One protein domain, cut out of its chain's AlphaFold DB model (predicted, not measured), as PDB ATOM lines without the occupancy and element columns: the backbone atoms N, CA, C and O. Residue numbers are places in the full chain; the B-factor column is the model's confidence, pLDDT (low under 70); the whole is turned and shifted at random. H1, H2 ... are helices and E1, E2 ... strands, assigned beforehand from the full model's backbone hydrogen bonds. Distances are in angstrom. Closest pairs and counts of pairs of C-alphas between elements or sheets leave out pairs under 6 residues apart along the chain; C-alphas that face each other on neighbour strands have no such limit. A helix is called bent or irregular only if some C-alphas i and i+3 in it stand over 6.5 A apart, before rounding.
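AT A GLANCE: This is residues 55 to 194 of the 194 residues of an uncharacterized protein of Caenorhabditis brenneri (UniProt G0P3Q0). A single strongly twisted sheet of eight strands forms a wall, and two helices, H1 and H2, lie side by side over one face of its E4-to-E5 part, making two layers. The remaining strands, E8, E7 and E6, carry the sheet on beyond the helices, with E6 at the far edge. The printed part has 140 residues, with elements in the order E1 E2 E3 E4 H1 E5 H2 E6 E7 E8; the sheet is mixed and runs E4 E3 E2 E1 E5 E8 E7 E6, and the class is mixed, helices and strands. The whole is compact, with a radius of gyration of the C-alphas of 15.1 A and spans of 41 by 36 by 30 A.

HOW THE PARTS SIT: E1, residues 57 to 62, and E2, residues 66 to 71, form an antiparallel hairpin, with N 59 and O 69 2.8 A apart. E3, residues 77 to 83, forms a hairpin with E2, with N 70 and O 78 at 2.8 A; E1 E2 E3 is a meander, each strand the antiparallel neighbour of the one before. E4, residues 96 to 101, is an edge strand parallel to E3, with N 98 and O 79 at 2.9 A. H1, residues 105 to 120, is on the sheet at a height of 9.1 A, over E3 and E2, and runs along the strands; the closest C-alphas of E3 and H1 are those of Ile 82 and Val 105, 5.8 A apart. E5, residues 127 to 131, is parallel to E1, with N 60 and O 127 at 2.9 A. H2, residues 136 to 147, is on the same face as H1, over E5, at a height of 9.8 A. With residues 106 to 110 alone, H1 touches H2 at a shallow tilt of 26 degrees, the same way; their closest C-alphas are those of Phe 106 and Leu 138, 7.1 A apart. E6, residues 166 to 169, E7, residues 175 to 183, and E8, residues 186 to 192, form a second meander, with N 176 and O 168 at 3.4 A and N 188 and O 181 at 2.7 A. E8 is antiparallel to E5, with N 189 and O 130 at 2.8 A. In H1 every O i to N i+4 pair is within hydrogen-bond range; in H2, 6 of 8 are.

IN THESE COORDINATES: E1 begins at C-alpha 57 (49.340, 36.135, 26.027). H1 measures 22.1 A from first to last C-alpha and H2 17.5 A; H2 is irregular, with C-alphas 137 and 140 7.1 A apart. E7, the longest strand, measures 24.4 A, and E8, 19.1 A, ends at C-alpha 192 (62.199, 46.379, 21.208).

THE WHOLE: The two C-alphas farthest apart, those of Ser 87 and Gly 173, are 46.1 A apart. The printed part has no cut and ends at residue 194, the chain's last. The links E3 to E4 and H2 to E6 are long. The mean pLDDT of the printed part is 70.4; residue 63, residues 87 to 94, residue 150 and residues 152 to 194 are under 70.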
ATOM      1  N   GLY A  55      49.315  29.719  28.582       77.00
ATOM      2  CA  GLY A  55      49.307  29.957  27.134       77.00
ATOM      3  C   GLY A  55      48.340  31.033  26.652       77.00
ATOM      4  O   GLY A  55      48.070  31.066  25.459       77.00
ATOM      5  N   PHE A  56      47.820  31.873  27.554       86.00
ATOM      6  CA  PHE A  56      47.251  33.159  27.163       86.00
ATOM      7  C   PHE A  56      48.324  34.238  27.229       86.00
ATOM      8  O   PHE A  56      49.034  34.353  28.231       86.00
ATOM      9  N   GLU A  57      48.422  35.014  26.162       86.31
ATOM     10  CA  GLU A  57      49.340  36.135  26.027       86.31
ATOM     11  C   GLU A  57      48.555  37.389  25.661       86.31
ATOM     12  O   GLU A  57      47.519  37.302  25.001       86.31
ATOM     13  N   ILE A  58      49.030  38.547  26.115       87.81
ATOM     14  CA  ILE A  58      48.378  39.833  25.865       87.81
ATOM     15  C   ILE A  58      49.170  40.587  24.812       87.81
ATOM     16  O   ILE A  58      50.375  40.781  24.968       87.81
ATOM     17  N   LEU A  59      48.477  41.032  23.775       86.94
ATOM     18  CA  LEU A  59      49.000  41.873  22.717       86.94
ATOM     19  C   LEU A  59      48.231  43.184  22.751       86.94
ATOM     20  O   LEU A  59      47.006  43.201  22.859       86.94
ATOM     21  N   LEU A  60      48.943  44.291  22.671       85.94
ATOM     22  CA  LEU A  60      48.347  45.616  22.661       85.94
ATOM     23  C   LEU A  60      48.559  46.242  21.301       85.94
ATOM     24  O   LEU A  60      49.626  46.101  20.704       85.94
ATOM     25  N   GLY A  61      47.558  46.979  20.841       80.25
ATOM     26  CA  GLY A  61      47.793  47.851  19.717       80.25
ATOM     27  C   GLY A  61      46.592  48.606  19.223       80.25
ATOM     28  O   GLY A  61      45.529  48.598  19.844       80.25
ATOM     29  N   ASN A  62      46.763  49.243  18.078       78.69
ATOM     30  CA  ASN A  62      45.700  49.925  17.369       78.69
ATOM     31  C   ASN A  62      45.665  49.516  15.894       78.69
ATOM     32  O   ASN A  62      46.633  49.038  15.311       78.69
ATOM     33  N   SER A  63      44.467  49.591  15.335       66.12
ATOM     34  CA  SER A  63      44.214  49.480  13.900       66.12
ATOM     35  C   SER A  63      42.914  50.221  13.663       66.12
ATOM     36  O   SER A  63      41.835  49.663  13.859       66.12
ATOM     37  N   SER A  64      43.034  51.525  13.441       70.56
ATOM     38  CA  SER A  64      41.928  52.485  13.371       70.56
ATOM     39  C   SER A  64      41.071  52.624  14.633       70.56
ATOM     40  O   SER A  64      40.227  53.508  14.646       70.56
ATOM     41  N   THR A  65      41.338  51.874  15.719       79.62
ATOM     42  CA  THR A  65      40.845  52.090  17.104       79.62
ATOM     43  C   THR A  65      41.838  51.510  18.128       79.62
ATOM     44  O   THR A  65      42.659  50.664  17.757       79.62
ATOM     45  N   LEU A  66      41.756  51.882  19.419       88.25
ATOM     46  CA  LEU A  66      42.491  51.167  20.479       88.25
ATOM     47  C   LEU A  66      41.982  49.732  20.618       88.25
ATOM     48  O   LEU A  66      40.778  49.466  20.525       88.25
ATOM     49  N   SER A  67      42.904  48.805  20.876       89.25
ATOM     50  CA  SER A  67      42.572  47.396  21.027       89.25
ATOM     51  C   SER A  67      43.457  46.643  22.018       89.25
ATOM     52  O   SER A  67      44.599  47.021  22.300       89.25
ATOM     53  N   ILE A  68      42.905  45.552  22.543       91.62
ATOM     54  CA  ILE A  68      43.624  44.542  23.320       91.62
ATOM     55  C   ILE A  68      43.347  43.192  22.678       91.62
ATOM     56  O   ILE A  68      42.194  42.797  22.529       91.62
ATOM     57  N   ALA A  69      44.399  42.479  22.307       90.56
ATOM     58  CA  ALA A  69      44.319  41.130  21.793       90.56
ATOM     59  C   ALA A  69      44.812  40.111  22.827       90.56
ATOM     60  O   ALA A  69      45.740  40.355  23.596       90.56
ATOM     61  N   ILE A  70      44.167  38.951  22.838       90.12
ATOM     62  CA  ILE A  70      44.533  37.789  23.639       90.12
ATOM     63  C   ILE A  70      44.915  36.687  22.658       90.12
ATOM     64  O   ILE A  70      44.100  36.291  21.827       90.12
ATOM     65  N   LEU A  71      46.139  36.182  22.753       87.81
ATOM     66  CA  LEU A  71      46.609  35.028  21.992       87.81
ATOM     67  C   LEU A  71      46.500  33.783  22.865       87.81
ATOM     68  O   LEU A  71      47.035  33.755  23.969       87.81
ATOM     69  N   GLY A  72      45.806  32.756  22.382       84.75
ATOM     70  CA  GLY A  72      45.716  31.458  23.051       84.75
ATOM     71  C   GLY A  72      46.698  30.420  22.520       84.75
ATOM     72  O   GLY A  72      47.330  30.575  21.477       84.75
ATOM     73  N   SER A  73      46.721  29.271  23.192       75.19
ATOM     74  CA  SER A  73      47.635  28.147  22.939       75.19
ATOM     75  C   SER A  73      47.568  27.525  21.535       75.19
ATOM     76  O   SER A  73      48.499  26.830  21.139       75.19
ATOM     77  N   GLN A  74      46.505  27.774  20.763       75.69
ATOM     78  CA  GLN A  74      46.340  27.291  19.382       75.69
ATOM     79  C   GLN A  74      46.554  28.386  18.327       75.69
ATOM     80  O   GLN A  74      46.025  28.287  17.223       75.69
ATOM     81  N   LYS A  75      47.281  29.457  18.671       74.88
ATOM     82  CA  LYS A  75      47.460  30.649  17.824       74.88
ATOM     83  C   LYS A  75      46.152  31.342  17.425       74.88
ATOM     84  O   LYS A  75      46.113  32.101  16.462       74.88
ATOM     85  N   ARG A  76      45.075  31.085  18.171       84.25
ATOM     86  CA  ARG A  76      43.832  31.845  18.049       84.25
ATOM     87  C   ARG A  76      44.028  33.194  18.712       84.25
ATOM     88  O   ARG A  76      44.553  33.250  19.826       84.25
ATOM     89  N   ILE A  77      43.618  34.243  18.017       87.12
ATOM     90  CA  ILE A  77      43.714  35.619  18.485       87.12
ATOM     91  C   ILE A  77      42.295  36.149  18.646       87.12
ATOM     92  O   ILE A  77      41.483  36.085  17.721       87.12
ATOM     93  N   TRP A  78      42.029  36.672  19.836       90.38
ATOM     94  CA  TRP A  78      40.789  37.341  20.201       90.38
ATOM     95  C   TRP A  78      41.083  38.815  20.404       90.38
ATOM     96  O   TRP A  78      41.854  39.148  21.299       90.38
ATOM     97  N   LYS A  79      40.500  39.698  19.595       89.75
ATOM     98  CA  LYS A  79      40.767  41.139  19.638       89.75
ATOM     99  C   LYS A  79      39.558  41.933  20.136       89.75
ATOM    100  O   LYS A  79      38.501  41.923  19.512       89.75
ATOM    101  N   TYR A  80      39.726  42.634  21.254       89.19
ATOM    102  CA  TYR A  80      38.794  43.647  21.738       89.19
ATOM    103  C   TYR A  80      39.114  44.988  21.097       89.19
ATOM    104  O   TYR A  80      40.177  45.543  21.360       89.19
ATOM    105  N   HIS A  81      38.187  45.518  20.309       88.69
ATOM    106  CA  HIS A  81      38.219  46.894  19.830       88.69
ATOM    107  C   HIS A  81      37.373  47.779  20.738       88.69
ATOM    108  O   HIS A  81      36.239  47.429  21.069       88.69
ATOM    109  N   ILE A  82      37.927  48.922  21.130       89.62
ATOM    110  CA  ILE A  82      37.208  49.940  21.893       89.62
ATOM    111  C   ILE A  82      37.011  51.140  20.984       89.62
ATOM    112  O   ILE A  82      37.985  51.701  20.477       89.62
ATOM    113  N   ILE A  83      35.748  51.483  20.752       88.94
ATOM    114  CA  ILE A  83      35.330  52.460  19.744       88.94
ATOM    115  C   ILE A  83      34.423  53.512  20.378       88.94
ATOM    116  O   ILE A  83      33.693  53.212  21.321       88.94
ATOM    117  N   ASN A  84      34.457  54.731  19.852       85.88
ATOM    118  CA  ASN A  84      33.552  55.825  20.220       85.88
ATOM    119  C   ASN A  84      32.586  56.208  19.090       85.88
ATOM    120  O   ASN A  84      31.757  57.092  19.279       85.88
ATOM    121  N   ASP A  85      32.688  55.555  17.934       80.62
ATOM    122  CA  ASP A  85      31.835  55.779  16.775       80.62
ATOM    123  C   ASP A  85      31.400  54.423  16.212       80.62
ATOM    124  O   ASP A  85      32.229  53.623  15.784       80.62
ATOM    125  N   GLU A  86      30.095  54.153  16.239       71.06
ATOM    126  CA  GLU A  86      29.507  52.908  15.728       71.06
ATOM    127  C   GLU A  86      29.638  52.764  14.205       71.06
ATOM    128  O   GLU A  86      29.492  51.660  13.682       71.06
ATOM    129  N   SER A  87      29.928  53.855  13.490       69.94
ATOM    130  CA  SER A  87      30.189  53.840  12.049       69.94
ATOM    131  C   SER A  87      31.619  53.434  11.688       69.94
ATOM    132  O   SER A  87      31.923  53.281  10.505       69.94
ATOM    133  N   ALA A  88      32.492  53.226  12.683       68.50
ATOM    134  CA  ALA A  88      33.856  52.774  12.457       68.50
ATOM    135  C   ALA A  88      33.865  51.405  11.757       68.50
ATOM    136  O   ALA A  88      33.477  50.384  12.330       68.50
ATOM    137  N   GLU A  89      34.341  51.382  10.513       65.62
ATOM    138  CA  GLU A  89      34.563  50.142   9.778       65.62
ATOM    139  C   GLU A  89      35.702  49.369  10.438       65.62
ATOM    140  O   GLU A  89      36.874  49.737  10.344       65.62
ATOM    141  N   ILE A  90      35.361  48.279  11.123       65.38
ATOM    142  CA  ILE A  90      36.366  47.343  11.614       65.38
ATOM    143  C   ILE A  90      36.714  46.416  10.452       65.38
ATOM    144  O   ILE A  90      35.818  45.720   9.966       65.38
ATOM    145  N   PRO A  91      37.981  46.385   9.999       60.44
ATOM    146  CA  PRO A  91      38.384  45.533   8.894       60.44
ATOM    147  C   PRO A  91      37.987  44.086   9.165       60.44
ATOM    148  O   PRO A  91      38.194  43.572  10.269       60.44
ATOM    149  N   GLU A  92      37.440  43.423   8.147       56.94
ATOM    150  CA  GLU A  92      37.145  41.998   8.203       56.94
ATOM    151  C   GLU A  92      38.445  41.257   8.547       56.94
ATOM    152  O   GLU A  92      39.443  41.328   7.825       56.94
ATOM    153  N   SER A  93      38.476  40.637   9.724       65.00
ATOM    154  CA  SER A  93      39.712  40.119  10.304       65.00
ATOM    155  C   SER A  93      39.661  38.602  10.399       65.00
ATOM    156  O   SER A  93      38.619  38.019  10.684       65.00
ATOM    157  N   ILE A  94      40.816  37.960  10.247       67.69
ATOM    158  CA  ILE A  94      40.994  36.524  10.518       67.69
ATOM    159  C   ILE A  94      40.907  36.181  12.022       67.69
ATOM    160  O   ILE A  94      41.116  35.031  12.407       67.69
ATOM    161  N   TYR A  95      40.648  37.176  12.876       78.50
ATOM    162  CA  TYR A  95      40.581  37.070  14.328       78.50
ATOM    163  C   TYR A  95      39.131  37.036  14.821       78.50
ATOM    164  O   TYR A  95      38.220  37.556  14.176       78.50
ATOM    165  N   GLU A  96      38.919  36.477  16.013       84.62
ATOM    166  CA  GLU A  96      37.638  36.608  16.709       84.62
ATOM    167  C   GLU A  96      37.564  38.011  17.334       84.62
ATOM    168  O   GLU A  96      38.348  38.350  18.226       84.62
ATOM    169  N   VAL A  97      36.649  38.847  16.846       85.81
ATOM    170  CA  VAL A  97      36.543  40.258  17.240       85.81
ATOM    171  C   VAL A  97      35.388  40.466  18.211       85.81
ATOM    172  O   VAL A  97      34.272  40.007  17.978       85.81
ATOM    173  N   ALA A  98      35.653  41.214  19.280       86.38
ATOM    174  CA  ALA A  98      34.626  41.807  20.122       86.38
ATOM    175  C   ALA A  98      34.743  43.329  20.077       86.38
ATOM    176  O   ALA A  98      35.838  43.888  20.153       86.38
ATOM    177  N   ILE A  99      33.597  43.993  19.976       86.88
ATOM    178  CA  ILE A  99      33.501  45.448  19.903       86.88
ATOM    179  C   ILE A  99      32.909  45.947  21.209       86.88
ATOM    180  O   ILE A  99      31.892  45.430  21.675       86.88
ATOM    181  N   ARG A 100      33.538  46.963  21.793       86.38
ATOM    182  CA  ARG A 100      33.027  47.661  22.963       86.38
ATOM    183  C   ARG A 100      32.931  49.149  22.674       86.38
ATOM    184  O   ARG A 100      33.925  49.785  22.341       86.38
ATOM    185  N   TYR A 101      31.733  49.693  22.834       89.38
ATOM    186  CA  TYR A 101      31.507  51.125  22.721       89.38
ATOM    187  C   TYR A 101      31.881  51.835  24.028       89.38
ATOM    188  O   TYR A 101      31.534  51.358  25.113       89.38
ATOM    189  N   SER A 102      32.581  52.963  23.927       90.31
ATOM    190  CA  SER A 102      32.890  53.855  25.042       90.31
ATOM    191  C   SER A 102      33.036  55.294  24.559       90.31
ATOM    192  O   SER A 102      33.743  55.559  23.591       90.31
ATOM    193  N   GLU A 103      32.446  56.238  25.293       90.50
ATOM    194  CA  GLU A 103      32.667  57.675  25.076       90.50
ATOM    195  C   GLU A 103      34.130  58.071  25.337       90.50
ATOM    196  O   GLU A 103      34.665  58.970  24.691       90.50
ATOM    197  N   ASN A 104      34.795  57.371  26.263       91.81
ATOM    198  CA  ASN A 104      36.208  57.553  26.568       91.81
ATOM    199  C   ASN A 104      36.976  56.262  26.267       91.81
ATOM    200  O   ASN A 104      37.060  55.343  27.090       91.81
ATOM    201  N   VAL A 105      37.521  56.199  25.053       91.12
ATOM    202  CA  VAL A 105      38.223  55.023  24.523       91.12
ATOM    203  C   VAL A 105      39.455  54.676  25.358       91.12
ATOM    204  O   VAL A 105      39.700  53.502  25.626       91.12
ATOM    205  N   PHE A 106      40.208  55.681  25.813       91.69
ATOM    206  CA  PHE A 106      41.428  55.465  26.588       91.69
ATOM    207  C   PHE A 106      41.151  54.916  27.989       91.69
ATOM    208  O   PHE A 106      41.768  53.928  28.379       91.69
ATOM    209  N   GLU A 107      40.219  55.514  28.735       94.19
ATOM    210  CA  GLU A 107      39.914  55.054  30.097       94.19
ATOM    211  C   GLU A 107      39.323  53.642  30.100       94.19
ATOM    212  O   GLU A 107      39.691  52.818  30.934       94.19
ATOM    213  N   GLU A 108      38.469  53.316  29.128       93.75
ATOM    214  CA  GLU A 108      37.941  51.958  28.983       93.75
ATOM    215  C   GLU A 108      39.040  50.959  28.589       93.75
ATOM    216  O   GLU A 108      39.107  49.854  29.131       93.75
ATOM    217  N   TRP A 109      39.952  51.347  27.694       93.25
ATOM    218  CA  TRP A 109      41.090  50.511  27.311       93.25
ATOM    219  C   TRP A 109      42.013  50.235  28.495       93.25
ATOM    220  O   TRP A 109      42.370  49.083  28.752       93.25
ATOM    221  N   LYS A 110      42.336  51.272  29.265       93.19
ATOM    222  CA  LYS A 110      43.145  51.167  30.475       93.19
ATOM    223  C   LYS A 110      42.465  50.295  31.529       93.19
ATOM    224  O   LYS A 110      43.103  49.392  32.069       93.19
ATOM    225  N   PHE A 111      41.173  50.507  31.774       94.00
ATOM    226  CA  PHE A 111      40.390  49.680  32.689       94.00
ATOM    227  C   PHE A 111      40.428  48.205  32.282       94.00
ATOM    228  O   PHE A 111      40.672  47.337  33.122       94.00
ATOM    229  N   LEU A 112      40.212  47.903  30.998       93.25
ATOM    230  CA  LEU A 112      40.244  46.530  30.508       93.25
ATOM    231  C   LEU A 112      41.637  45.912  30.677       93.25
ATOM    232  O   LEU A 112      41.736  44.764  31.106       93.25
ATOM    233  N   LEU A 113      42.703  46.666  30.402       91.88
ATOM    234  CA  LEU A 113      44.081  46.218  30.604       91.88
ATOM    235  C   LEU A 113      44.366  45.875  32.078       91.88
ATOM    236  O   LEU A 113      44.871  44.791  32.372       91.88
ATOM    237  N   GLU A 114      43.990  46.753  33.010       93.06
ATOM    238  CA  GLU A 114      44.097  46.532  34.463       93.06
ATOM    239  C   GLU A 114      43.263  45.347  34.932       93.06
ATOM    240  O   GLU A 114      43.716  44.523  35.733       93.06
ATOM    241  N   TYR A 115      42.054  45.213  34.396       94.25
ATOM    242  CA  TYR A 115      41.174  44.108  34.721       94.25
ATOM    243  C   TYR A 115      41.753  42.766  34.265       94.25
ATOM    244  O   TYR A 115      41.754  41.796  35.029       94.25
ATOM    245  N   LEU A 116      42.272  42.708  33.037       92.06
ATOM    246  CA  LEU A 116      42.936  41.529  32.484       92.06
ATOM    247  C   LEU A 116      44.187  41.166  33.274       92.06
ATOM    248  O   LEU A 116      44.438  39.983  33.508       92.06
ATOM    249  N   ASP A 117      44.937  42.162  33.734       90.69
ATOM    250  CA  ASP A 117      46.113  41.923  34.556       90.69
ATOM    251  C   ASP A 117      45.766  41.345  35.922       90.69
ATOM    252  O   ASP A 117      46.366  40.359  36.347       90.69
ATOM    253  N   ASP A 118      44.737  41.875  36.584       92.88
ATOM    254  CA  ASP A 118      44.246  41.286  37.826       92.88
ATOM    255  C   ASP A 118      43.749  39.848  37.608       92.88
ATOM    256  O   ASP A 118      43.968  38.971  38.451       92.88
ATOM    257  N   LEU A 119      43.074  39.598  36.484       92.12
ATOM    258  CA  LEU A 119      42.431  38.326  36.174       92.12
ATOM    259  C   LEU A 119      43.442  37.224  35.831       92.12
ATOM    260  O   LEU A 119      43.396  36.131  36.402       92.12
ATOM    261  N   MET A 120      44.352  37.519  34.908       88.94
ATOM    262  CA  MET A 120      45.306  36.563  34.351       88.94
ATOM    263  C   MET A 120      46.652  36.590  35.075       88.94
ATOM    264  O   MET A 120      47.384  35.601  35.043       88.94
ATOM    265  N   ASN A 121      46.974  37.699  35.748       88.06
ATOM    266  CA  ASN A 121      48.290  37.979  36.314       88.06
ATOM    267  C   ASN A 121      49.402  37.684  35.303       88.06
ATOM    268  O   ASN A 121      50.330  36.911  35.578       88.06
ATOM    269  N   PHE A 122      49.273  38.255  34.102       83.12
ATOM    270  CA  PHE A 122      50.242  38.028  33.042       83.12
ATOM    271  C   PHE A 122      51.623  38.522  33.481       83.12
ATOM    272  O   PHE A 122      51.761  39.439  34.293       83.12
ATOM    273  N   LYS A 123      52.673  37.857  32.990       79.44
ATOM    274  CA  LYS A 123      54.060  38.189  33.360       79.44
ATOM    275  C   LYS A 123      54.619  39.347  32.548       79.44
ATOM    276  O   LYS A 123      55.540  40.006  33.011       79.44
ATOM    277  N   ALA A 124      54.106  39.524  31.338       77.00
ATOM    278  CA  ALA A 124      54.545  40.509  30.375       77.00
ATOM    279  C   ALA A 124      53.378  40.860  29.447       77.00
ATOM    280  O   ALA A 124      52.489  40.028  29.256       77.00
ATOM    281  N   ILE A 125      53.415  42.050  28.855       80.12
ATOM    282  CA  ILE A 125      52.723  42.301  27.587       80.12
ATOM    283  C   ILE A 125      53.591  41.639  26.520       80.12
ATOM    284  O   ILE A 125      54.789  41.888  26.491       80.12
ATOM    285  N   ASN A 126      53.045  40.733  25.721       78.56
ATOM    286  CA  ASN A 126      53.844  39.921  24.809       78.56
ATOM    287  C   ASN A 126      54.210  40.647  23.519       78.56
ATOM    288  O   ASN A 126      55.296  40.395  23.019       78.56
ATOM    289  N   ASP A 127      53.344  41.546  23.055       73.62
ATOM    290  CA  ASP A 127      53.605  42.434  21.927       73.62
ATOM    291  C   ASP A 127      52.872  43.763  22.125       73.62
ATOM    292  O   ASP A 127      51.770  43.812  22.680       73.62
ATOM    293  N   PHE A 128      53.483  44.847  21.654       76.94
ATOM    294  CA  PHE A 128      52.889  46.180  21.612       76.94
ATOM    295  C   PHE A 128      53.139  46.784  20.228       76.94
ATOM    296  O   PHE A 128      54.283  47.049  19.862       76.94
ATOM    297  N   TYR A 129      52.065  46.984  19.470       72.75
ATOM    298  CA  TYR A 129      52.082  47.547  18.125       72.75
ATOM    299  C   TYR A 129      51.234  48.813  18.094       72.75
ATOM    300  O   TYR A 129      50.034  48.735  18.332       72.75
ATOM    301  N   PHE A 130      51.824  49.972  17.813       72.94
ATOM    302  CA  PHE A 130      51.076  51.224  17.869       72.94
ATOM    303  C   PHE A 130      51.388  52.142  16.685       72.94
ATOM    304  O   PHE A 130      52.494  52.667  16.576       72.94
ATOM    305  N   ASP A 131      50.412  52.327  15.801       72.44
ATOM    306  CA  ASP A 131      50.404  53.311  14.719       72.44
ATOM    307  C   ASP A 131      50.132  54.704  15.309       72.44
ATOM    308  O   ASP A 131      49.072  54.949  15.891       72.44
ATOM    309  N   LEU A 132      51.102  55.611  15.209       70.56
ATOM    310  CA  LEU A 132      50.987  56.949  15.796       70.56
ATOM    311  C   LEU A 132      50.057  57.865  14.994       70.56
ATOM    312  O   LEU A 132      49.627  58.892  15.528       70.56
ATOM    313  N   ASP A 133      49.751  57.500  13.749       72.06
ATOM    314  CA  ASP A 133      48.902  58.285  12.858       72.06
ATOM    315  C   ASP A 133      47.414  57.945  13.033       72.06
ATOM    316  O   ASP A 133      46.556  58.770  12.723       72.06
ATOM    317  N   ASP A 134      47.092  56.761  13.566       70.88
ATOM    318  CA  ASP A 134      45.709  56.315  13.759       70.88
ATOM    319  C   ASP A 134      44.985  57.106  14.875       70.88
ATOM    320  O   ASP A 134      43.809  57.426  14.719       70.88
ATOM    321  N   PHE A 135      45.657  57.429  15.999       72.88
ATOM    322  CA  PHE A 135      45.078  58.213  17.117       72.88
ATOM    323  C   PHE A 135      46.067  59.200  17.750       72.88
ATOM    324  O   PHE A 135      46.478  59.001  18.899       72.88
ATOM    325  N   PRO A 136      46.396  60.316  17.073       75.56
ATOM    326  CA  PRO A 136      47.382  61.276  17.568       75.56
ATOM    327  C   PRO A 136      47.108  61.771  18.995       75.56
ATOM    328  O   PRO A 136      48.026  61.860  19.812       75.56
ATOM    329  N   ASP A 137      45.835  62.004  19.322       83.00
ATOM    330  CA  ASP A 137      45.404  62.495  20.636       83.00
ATOM    331  C   ASP A 137      45.604  61.468  21.765       83.00
ATOM    332  O   ASP A 137      45.739  61.840  22.933       83.00
ATOM    333  N   LEU A 138      45.656  60.171  21.438       82.50
ATOM    334  CA  LEU A 138      45.840  59.086  22.407       82.50
ATOM    335  C   LEU A 138      47.290  58.608  22.513       82.50
ATOM    336  O   LEU A 138      47.605  57.872  23.450       82.50
ATOM    337  N   ASN A 139      48.187  59.068  21.634       80.44
ATOM    338  CA  ASN A 139      49.604  58.701  21.649       80.44
ATOM    339  C   ASN A 139      50.232  58.941  23.031       80.44
ATOM    340  O   ASN A 139      50.774  58.024  23.650       80.44
ATOM    341  N   GLN A 140      50.130  60.172  23.541       80.38
ATOM    342  CA  GLN A 140      50.753  60.549  24.809       80.38
ATOM    343  C   GLN A 140      50.120  59.816  26.014       80.38
ATOM    344  O   GLN A 140      50.878  59.233  26.795       80.38
ATOM    345  N   PRO A 141      48.779  59.763  26.174       87.62
ATOM    346  CA  PRO A 141      48.144  58.974  27.234       87.62
ATOM    347  C   PRO A 141      48.537  57.491  27.237       87.62
ATOM    348  O   PRO A 141      48.861  56.945  28.293       87.62
ATOM    349  N   VAL A 142      48.556  56.838  26.069       83.94
ATOM    350  CA  VAL A 142      48.922  55.417  25.951       83.94
ATOM    351  C   VAL A 142      50.381  55.201  26.333       83.94
ATOM    352  O   VAL A 142      50.673  54.315  27.134       83.94
ATOM    353  N   ILE A 143      51.295  56.035  25.832       77.81
ATOM    354  CA  ILE A 143      52.721  55.946  26.166       77.81
ATOM    355  C   ILE A 143      52.939  56.086  27.677       77.81
ATOM    356  O   ILE A 143      53.667  55.284  28.264       77.81
ATOM    357  N   GLU A 144      52.308  57.063  28.330       81.06
ATOM    358  CA  GLU A 144      52.445  57.248  29.781       81.06
ATOM    359  C   GLU A 144      51.811  56.096  30.580       81.06
ATOM    360  O   GLU A 144      52.382  55.631  31.573       81.06
ATOM    361  N   CYS A 145      50.681  55.557  30.115       85.50
ATOM    362  CA  CYS A 145      50.070  54.367  30.703       85.50
ATOM    363  C   CYS A 145      51.010  53.154  30.643       85.50
ATOM    364  O   CYS A 145      51.188  52.457  31.639       85.50
ATOM    365  N   ILE A 146      51.656  52.914  29.500       80.75
ATOM    366  CA  ILE A 146      52.590  51.793  29.337       80.75
ATOM    367  C   ILE A 146      53.880  52.015  30.135       80.75
ATOM    368  O   ILE A 146      54.379  51.076  30.751       80.75
ATOM    369  N   LYS A 147      54.409  53.243  30.201       73.62
ATOM    370  CA  LYS A 147      55.605  53.567  31.007       73.62
ATOM    371  C   LYS A 147      55.417  53.290  32.495       73.62
ATOM    372  O   LYS A 147      56.359  52.877  33.165       73.62
ATOM    373  N   THR A 148      54.220  53.551  33.011       77.06
ATOM    374  CA  THR A 148      53.874  53.304  34.419       77.06
ATOM    375  C   THR A 148      53.513  51.842  34.689       77.06
ATOM    376  O   THR A 148      53.370  51.438  35.845       77.06
ATOM    377  N   TRP A 149      53.421  51.022  33.640       77.81
ATOM    378  CA  TRP A 149      53.140  49.602  33.750       77.81
ATOM    379  C   TRP A 149      54.376  48.833  34.229       77.81
ATOM    380  O   TRP A 149      55.336  48.618  33.495       77.81
ATOM    381  N   ASN A 150      54.351  48.357  35.474       69.56
ATOM    382  CA  ASN A 150      55.493  47.696  36.127       69.56
ATOM    383  C   ASN A 150      55.822  46.281  35.594       69.56
ATOM    384  O   ASN A 150      56.554  45.530  36.245       69.56
ATOM    385  N   LYS A 151      55.274  45.877  34.443       70.81
ATOM    386  CA  LYS A 151      55.500  44.559  33.834       70.81
ATOM    387  C   LYS A 151      56.264  44.708  32.520       70.81
ATOM    388  O   LYS A 151      56.017  45.661  31.786       70.81
ATOM    389  N   PRO A 152      57.190  43.786  32.204       67.88
ATOM    390  CA  PRO A 152      57.944  43.851  30.963       67.88
ATOM    391  C   PRO A 152      57.012  43.795  29.749       67.88
ATOM    392  O   PRO A 152      56.004  43.093  29.758       67.88
ATOM    393  N   VAL A 153      57.392  44.500  28.694       62.31
ATOM    394  CA  VAL A 153      56.806  44.361  27.360       62.31
ATOM    395  C   VAL A 153      57.808  43.551  26.537       62.31
ATOM    396  O   VAL A 153      58.983  43.907  26.497       62.31
ATOM    397  N   LYS A 154      57.397  42.417  25.975       57.03
ATOM    398  CA  LYS A 154      58.154  41.660  24.977       57.03
ATOM    399  C   LYS A 154      57.761  42.164  23.592       57.03
ATOM    400  O   LYS A 154      56.706  42.772  23.428       57.03
ATOM    401  N   CYS A 155      58.649  41.944  22.631       49.94
ATOM    402  CA  CYS A 155      58.425  42.276  21.232       49.94
ATOM    403  C   CYS A 155      59.159  41.219  20.401       49.94
ATOM    404  O   CYS A 155      60.365  41.027  20.601       49.94
ATOM    405  N   GLU A 156      58.466  40.497  19.522       38.47
ATOM    406  CA  GLU A 156      59.147  39.591  18.589       38.47
ATOM    407  C   GLU A 156      59.887  40.378  17.484       38.47
ATOM    408  O   GLU A 156      59.406  41.410  17.012       38.47
ATOM    409  N   PRO A 157      61.085  39.935  17.060       36.06
ATOM    410  CA  PRO A 157      61.888  40.664  16.091       36.06
ATOM    411  C   PRO A 157      61.296  40.541  14.682       36.06
ATOM    412  O   PRO A 157      61.432  39.505  14.036       36.06
ATOM    413  N   THR A 158      60.742  41.632  14.158       32.22
ATOM    414  CA  THR A 158      60.725  41.870  12.709       32.22
ATOM    415  C   THR A 158      61.636  43.059  12.436       32.22
ATOM    416  O   THR A 158      61.384  44.171  12.882       32.22
ATOM    417  N   ILE A 159      62.773  42.794  11.793       33.75
ATOM    418  CA  ILE A 159      63.786  43.806  11.489       33.75
ATOM    419  C   ILE A 159      63.374  44.510  10.203       33.75
ATOM    420  O   ILE A 159      63.442  43.908   9.132       33.75
ATOM    421  N   ILE A 160      63.032  45.792  10.293       34.50
ATOM    422  CA  ILE A 160      62.948  46.676   9.131       34.50
ATOM    423  C   ILE A 160      63.852  47.882   9.400       34.50
ATOM    424  O   ILE A 160      63.785  48.542  10.435       34.50
ATOM    425  N   ASN A 161      64.805  48.093   8.490       30.28
ATOM    426  CA  ASN A 161      65.822  49.133   8.607       30.28
ATOM    427  C   ASN A 161      65.214  50.504   8.314       30.28
ATOM    428  O   ASN A 161      64.741  50.749   7.207       30.28
ATOM    429  N   VAL A 162      65.338  51.421   9.270       34.62
ATOM    430  CA  VAL A 162      64.972  52.833   9.115       34.62
ATOM    431  C   VAL A 162      66.149  53.679   9.619       34.62
ATOM    432  O   VAL A 162      66.686  53.388  10.691       34.62
ATOM    433  N   PRO A 163      66.616  54.686   8.855       31.12
ATOM    434  CA  PRO A 163      67.949  55.272   9.030       31.12
ATOM    435  C   PRO A 163      68.133  56.152  10.277       31.12
ATOM    436  O   PRO A 163      69.258  56.574  10.538       31.12
ATOM    437  N   PHE A 164      67.092  56.405  11.077       36.53
ATOM    438  CA  PHE A 164      67.193  57.239  12.278       36.53
ATOM    439  C   PHE A 164      66.327  56.682  13.419       36.53
ATOM    440  O   PHE A 164      65.138  56.970  13.513       36.53
ATOM    441  N   GLY A 165      66.922  55.861  14.291       39.81
ATOM    442  CA  GLY A 165      66.306  55.410  15.546       39.81
ATOM    443  C   GLY A 165      66.651  56.328  16.727       39.81
ATOM    444  O   GLY A 165      67.704  56.966  16.730       39.81
ATOM    445  N   ILE A 166      65.790  56.366  17.752       39.44
ATOM    446  CA  ILE A 166      66.041  57.064  19.026       39.44
ATOM    447  C   ILE A 166      66.431  56.021  20.081       39.44
ATOM    448  O   ILE A 166      65.708  55.055  20.324       39.44
ATOM    449  N   ALA A 167      67.587  56.204  20.724       37.56
ATOM    450  CA  ALA A 167      68.031  55.337  21.812       37.56
ATOM    451  C   ALA A 167      67.380  55.757  23.141       37.56
ATOM    452  O   ALA A 167      67.493  56.917  23.535       37.56
ATOM    453  N   ILE A 168      66.744  54.817  23.852       40.97
ATOM    454  CA  ILE A 168      66.256  55.028  25.223       40.97
ATOM    455  C   ILE A 168      67.041  54.111  26.163       40.97
ATOM    456  O   ILE A 168      67.018  52.885  26.047       40.97
ATOM    457  N   THR A 169      67.733  54.714  27.123       36.03
ATOM    458  CA  THR A 169      68.453  53.983  28.169       36.03
ATOM    459  C   THR A 169      67.503  53.711  29.334       36.03
ATOM    460  O   THR A 169      66.902  54.639  29.873       36.03
ATOM    461  N   ARG A 170      67.349  52.444  29.732       40.81
ATOM    462  CA  ARG A 170      66.561  52.056  30.913       40.81
ATOM    463  C   ARG A 170      67.351  52.333  32.198       40.81
ATOM    464  O   ARG A 170      68.579  52.254  32.207       40.81
ATOM    465  N   ASN A 171      66.646  52.562  33.310       38.91
ATOM    466  CA  ASN A 171      67.248  52.770  34.641       38.91
ATOM    467  C   ASN A 171      68.055  51.560  35.163       38.91
ATOM    468  O   ASN A 171      68.809  51.698  36.121       38.91
ATOM    469  N   ASP A 172      67.912  50.384  34.544       50.78
ATOM    470  CA  ASP A 172      68.681  49.166  34.836       50.78
ATOM    471  C   ASP A 172      69.947  49.020  33.962       50.78
ATOM    472  O   ASP A 172      70.607  47.982  33.990       50.78
ATOM    473  N   GLY A 173      70.289  50.046  33.172       42.00
ATOM    474  CA  GLY A 173      71.455  50.059  32.289       42.00
ATOM    475  C   GLY A 173      71.277  49.268  30.988       42.00
ATOM    476  O   GLY A 173      72.210  49.213  30.187       42.00
ATOM    477  N   LYS A 174      70.101  48.672  30.742       44.88
ATOM    478  CA  LYS A 174      69.803  47.975  29.484       44.88
ATOM    479  C   LYS A 174      69.280  48.939  28.420       44.88
ATOM    480  O   LYS A 174      68.580  49.909  28.709       44.88
ATOM    481  N   VAL A 175      69.602  48.657  27.161       40.75
ATOM    482  CA  VAL A 175      69.181  49.481  26.021       40.75
ATOM    483  C   VAL A 175      67.926  48.867  25.409       40.75
ATOM    484  O   VAL A 175      68.002  47.860  24.708       40.75
ATOM    485  N   GLY A 176      66.772  49.481  25.672       44.44
ATOM    486  CA  GLY A 176      65.582  49.270  24.851       44.44
ATOM    487  C   GLY A 176      65.724  50.114  23.589       44.44
ATOM    488  O   GLY A 176      66.147  51.269  23.660       44.44
ATOM    489  N   ARG A 177      65.427  49.553  22.418       41.47
ATOM    490  CA  ARG A 177      65.460  50.327  21.172       41.47
ATOM    491  C   ARG A 177      64.030  50.555  20.711       41.47
ATOM    492  O   ARG A 177      63.273  49.603  20.582       41.47
ATOM    493  N   MET A 178      63.667  51.814  20.510       49.84
ATOM    494  CA  MET A 178      62.369  52.206  19.979       49.84
ATOM    495  C   MET A 178      62.594  52.643  18.537       49.84
ATOM    496  O   MET A 178      63.463  53.481  18.274       49.84
ATOM    497  N   PHE A 179      61.864  52.047  17.604       48.75
ATOM    498  CA  PHE A 179      61.956  52.381  16.190       48.75
ATOM    499  C   PHE A 179      60.679  53.069  15.773       48.75
ATOM    500  O   PHE A 179      59.585  52.705  16.199       48.75
ATOM    501  N   LEU A 180      60.867  54.075  14.938       45.66
ATOM    502  CA  LEU A 180      59.808  54.610  14.120       45.66
ATOM    503  C   LEU A 180      59.924  53.903  12.782       45.66
ATOM    504  O   LEU A 180      60.904  54.109  12.070       45.66
ATOM    505  N   GLU A 181      58.980  53.025  12.488       49.09
ATOM    506  CA  GLU A 181      58.930  52.307  11.225       49.09
ATOM    507  C   GLU A 181      57.866  52.923  10.328       49.09
ATOM    508  O   GLU A 181      56.802  53.304  10.797       49.09
ATOM    509  N   THR A 182      58.141  53.042   9.036       40.19
ATOM    510  CA  THR A 182      57.139  53.475   8.061       40.19
ATOM    511  C   THR A 182      56.670  52.276   7.248       40.19
ATOM    512  O   THR A 182      57.485  51.677   6.543       40.19
ATOM    513  N   PHE A 183      55.376  51.948   7.294       42.09
ATOM    514  CA  PHE A 183      54.769  50.927   6.430       42.09
ATOM    515  C   PHE A 183      53.730  51.590   5.520       42.09
ATOM    516  O   PHE A 183      52.700  52.091   5.971       42.09
ATOM    517  N   GLY A 184      54.024  51.651   4.219       65.19
ATOM    518  CA  GLY A 184      53.266  52.491   3.288       65.19
ATOM    519  C   GLY A 184      53.443  53.981   3.607       65.19
ATOM    520  O   GLY A 184      54.571  54.462   3.671       65.19
ATOM    521  N   ASN A 185      52.332  54.694   3.821       54.50
ATOM    522  CA  ASN A 185      52.310  56.129   4.151       54.50
ATOM    523  C   ASN A 185      52.088  56.409   5.652       54.50
ATOM    524  O   ASN A 185      51.684  57.516   5.993       54.50
ATOM    525  N   ARG A 186      52.282  55.412   6.526       43.53
ATOM    526  CA  ARG A 186      51.986  55.507   7.965       43.53
ATOM    527  C   ARG A 186      53.215  55.256   8.829       43.53
ATOM    528  O   ARG A 186      54.101  54.506   8.411       43.53
ATOM    529  N   LEU A 187      53.246  55.862  10.012       44.50
ATOM    530  CA  LEU A 187      54.334  55.831  10.983       44.50
ATOM    531  C   LEU A 187      53.965  55.009  12.229       44.50
ATOM    532  O   LEU A 187      53.074  55.341  13.006       44.50
ATOM    533  N   PHE A 188      54.744  53.966  12.476       51.78
ATOM    534  CA  PHE A 188      54.561  53.005  13.554       51.78
ATOM    535  C   PHE A 188      55.616  53.195  14.630       51.78
ATOM    536  O   PHE A 188      56.801  53.346  14.335       51.78
ATOM    537  N   LEU A 189      55.199  53.117  15.890       56.00
ATOM    538  CA  LEU A 189      56.090  53.021  17.032       56.00
ATOM    539  C   LEU A 189      56.269  51.553  17.414       56.00
ATOM    540  O   LEU A 189      55.364  50.921  17.964       56.00
ATOM    541  N   VAL A 190      57.456  51.016  17.146       53.34
ATOM    542  CA  VAL A 190      57.820  49.638  17.478       53.34
ATOM    543  C   VAL A 190      58.785  49.662  18.653       53.34
ATOM    544  O   VAL A 190      59.879  50.229  18.583       53.34
ATOM    545  N   PHE A 191      58.386  49.042  19.759       52.09
ATOM    546  CA  PHE A 191      59.276  48.846  20.895       52.09
ATOM    547  C   PHE A 191      60.094  47.568  20.683       52.09
ATOM    548  O   PHE A 191      59.593  46.586  20.156       52.09
ATOM    549  N   MET A 192      61.369  47.577  21.074       43.84
ATOM    550  CA  MET A 192      62.199  46.379  21.208       43.84
ATOM    551  C   MET A 192      62.784  46.331  22.616       43.84
ATOM    552  O   MET A 192      63.466  47.268  23.052       43.84
ATOM    553  N   VAL A 193      62.558  45.225  23.322       37.31
ATOM    554  CA  VAL A 193      63.143  44.967  24.643       37.31
ATOM    555  C   VAL A 193      64.118  43.794  24.538       37.31
ATOM    556  O   VAL A 193      63.707  42.685  24.206       37.31
ATOM    557  N   PHE A 194      65.398  44.057  24.826       44.62
ATOM    558  CA  PHE A 194      66.482  43.069  24.924       44.62
ATOM    559  C   PHE A 194      66.862  42.801  26.391       44.62
ATOM    560  O   PHE A 194      66.933  43.769  27.188       44.62
TER     561      PHE A 194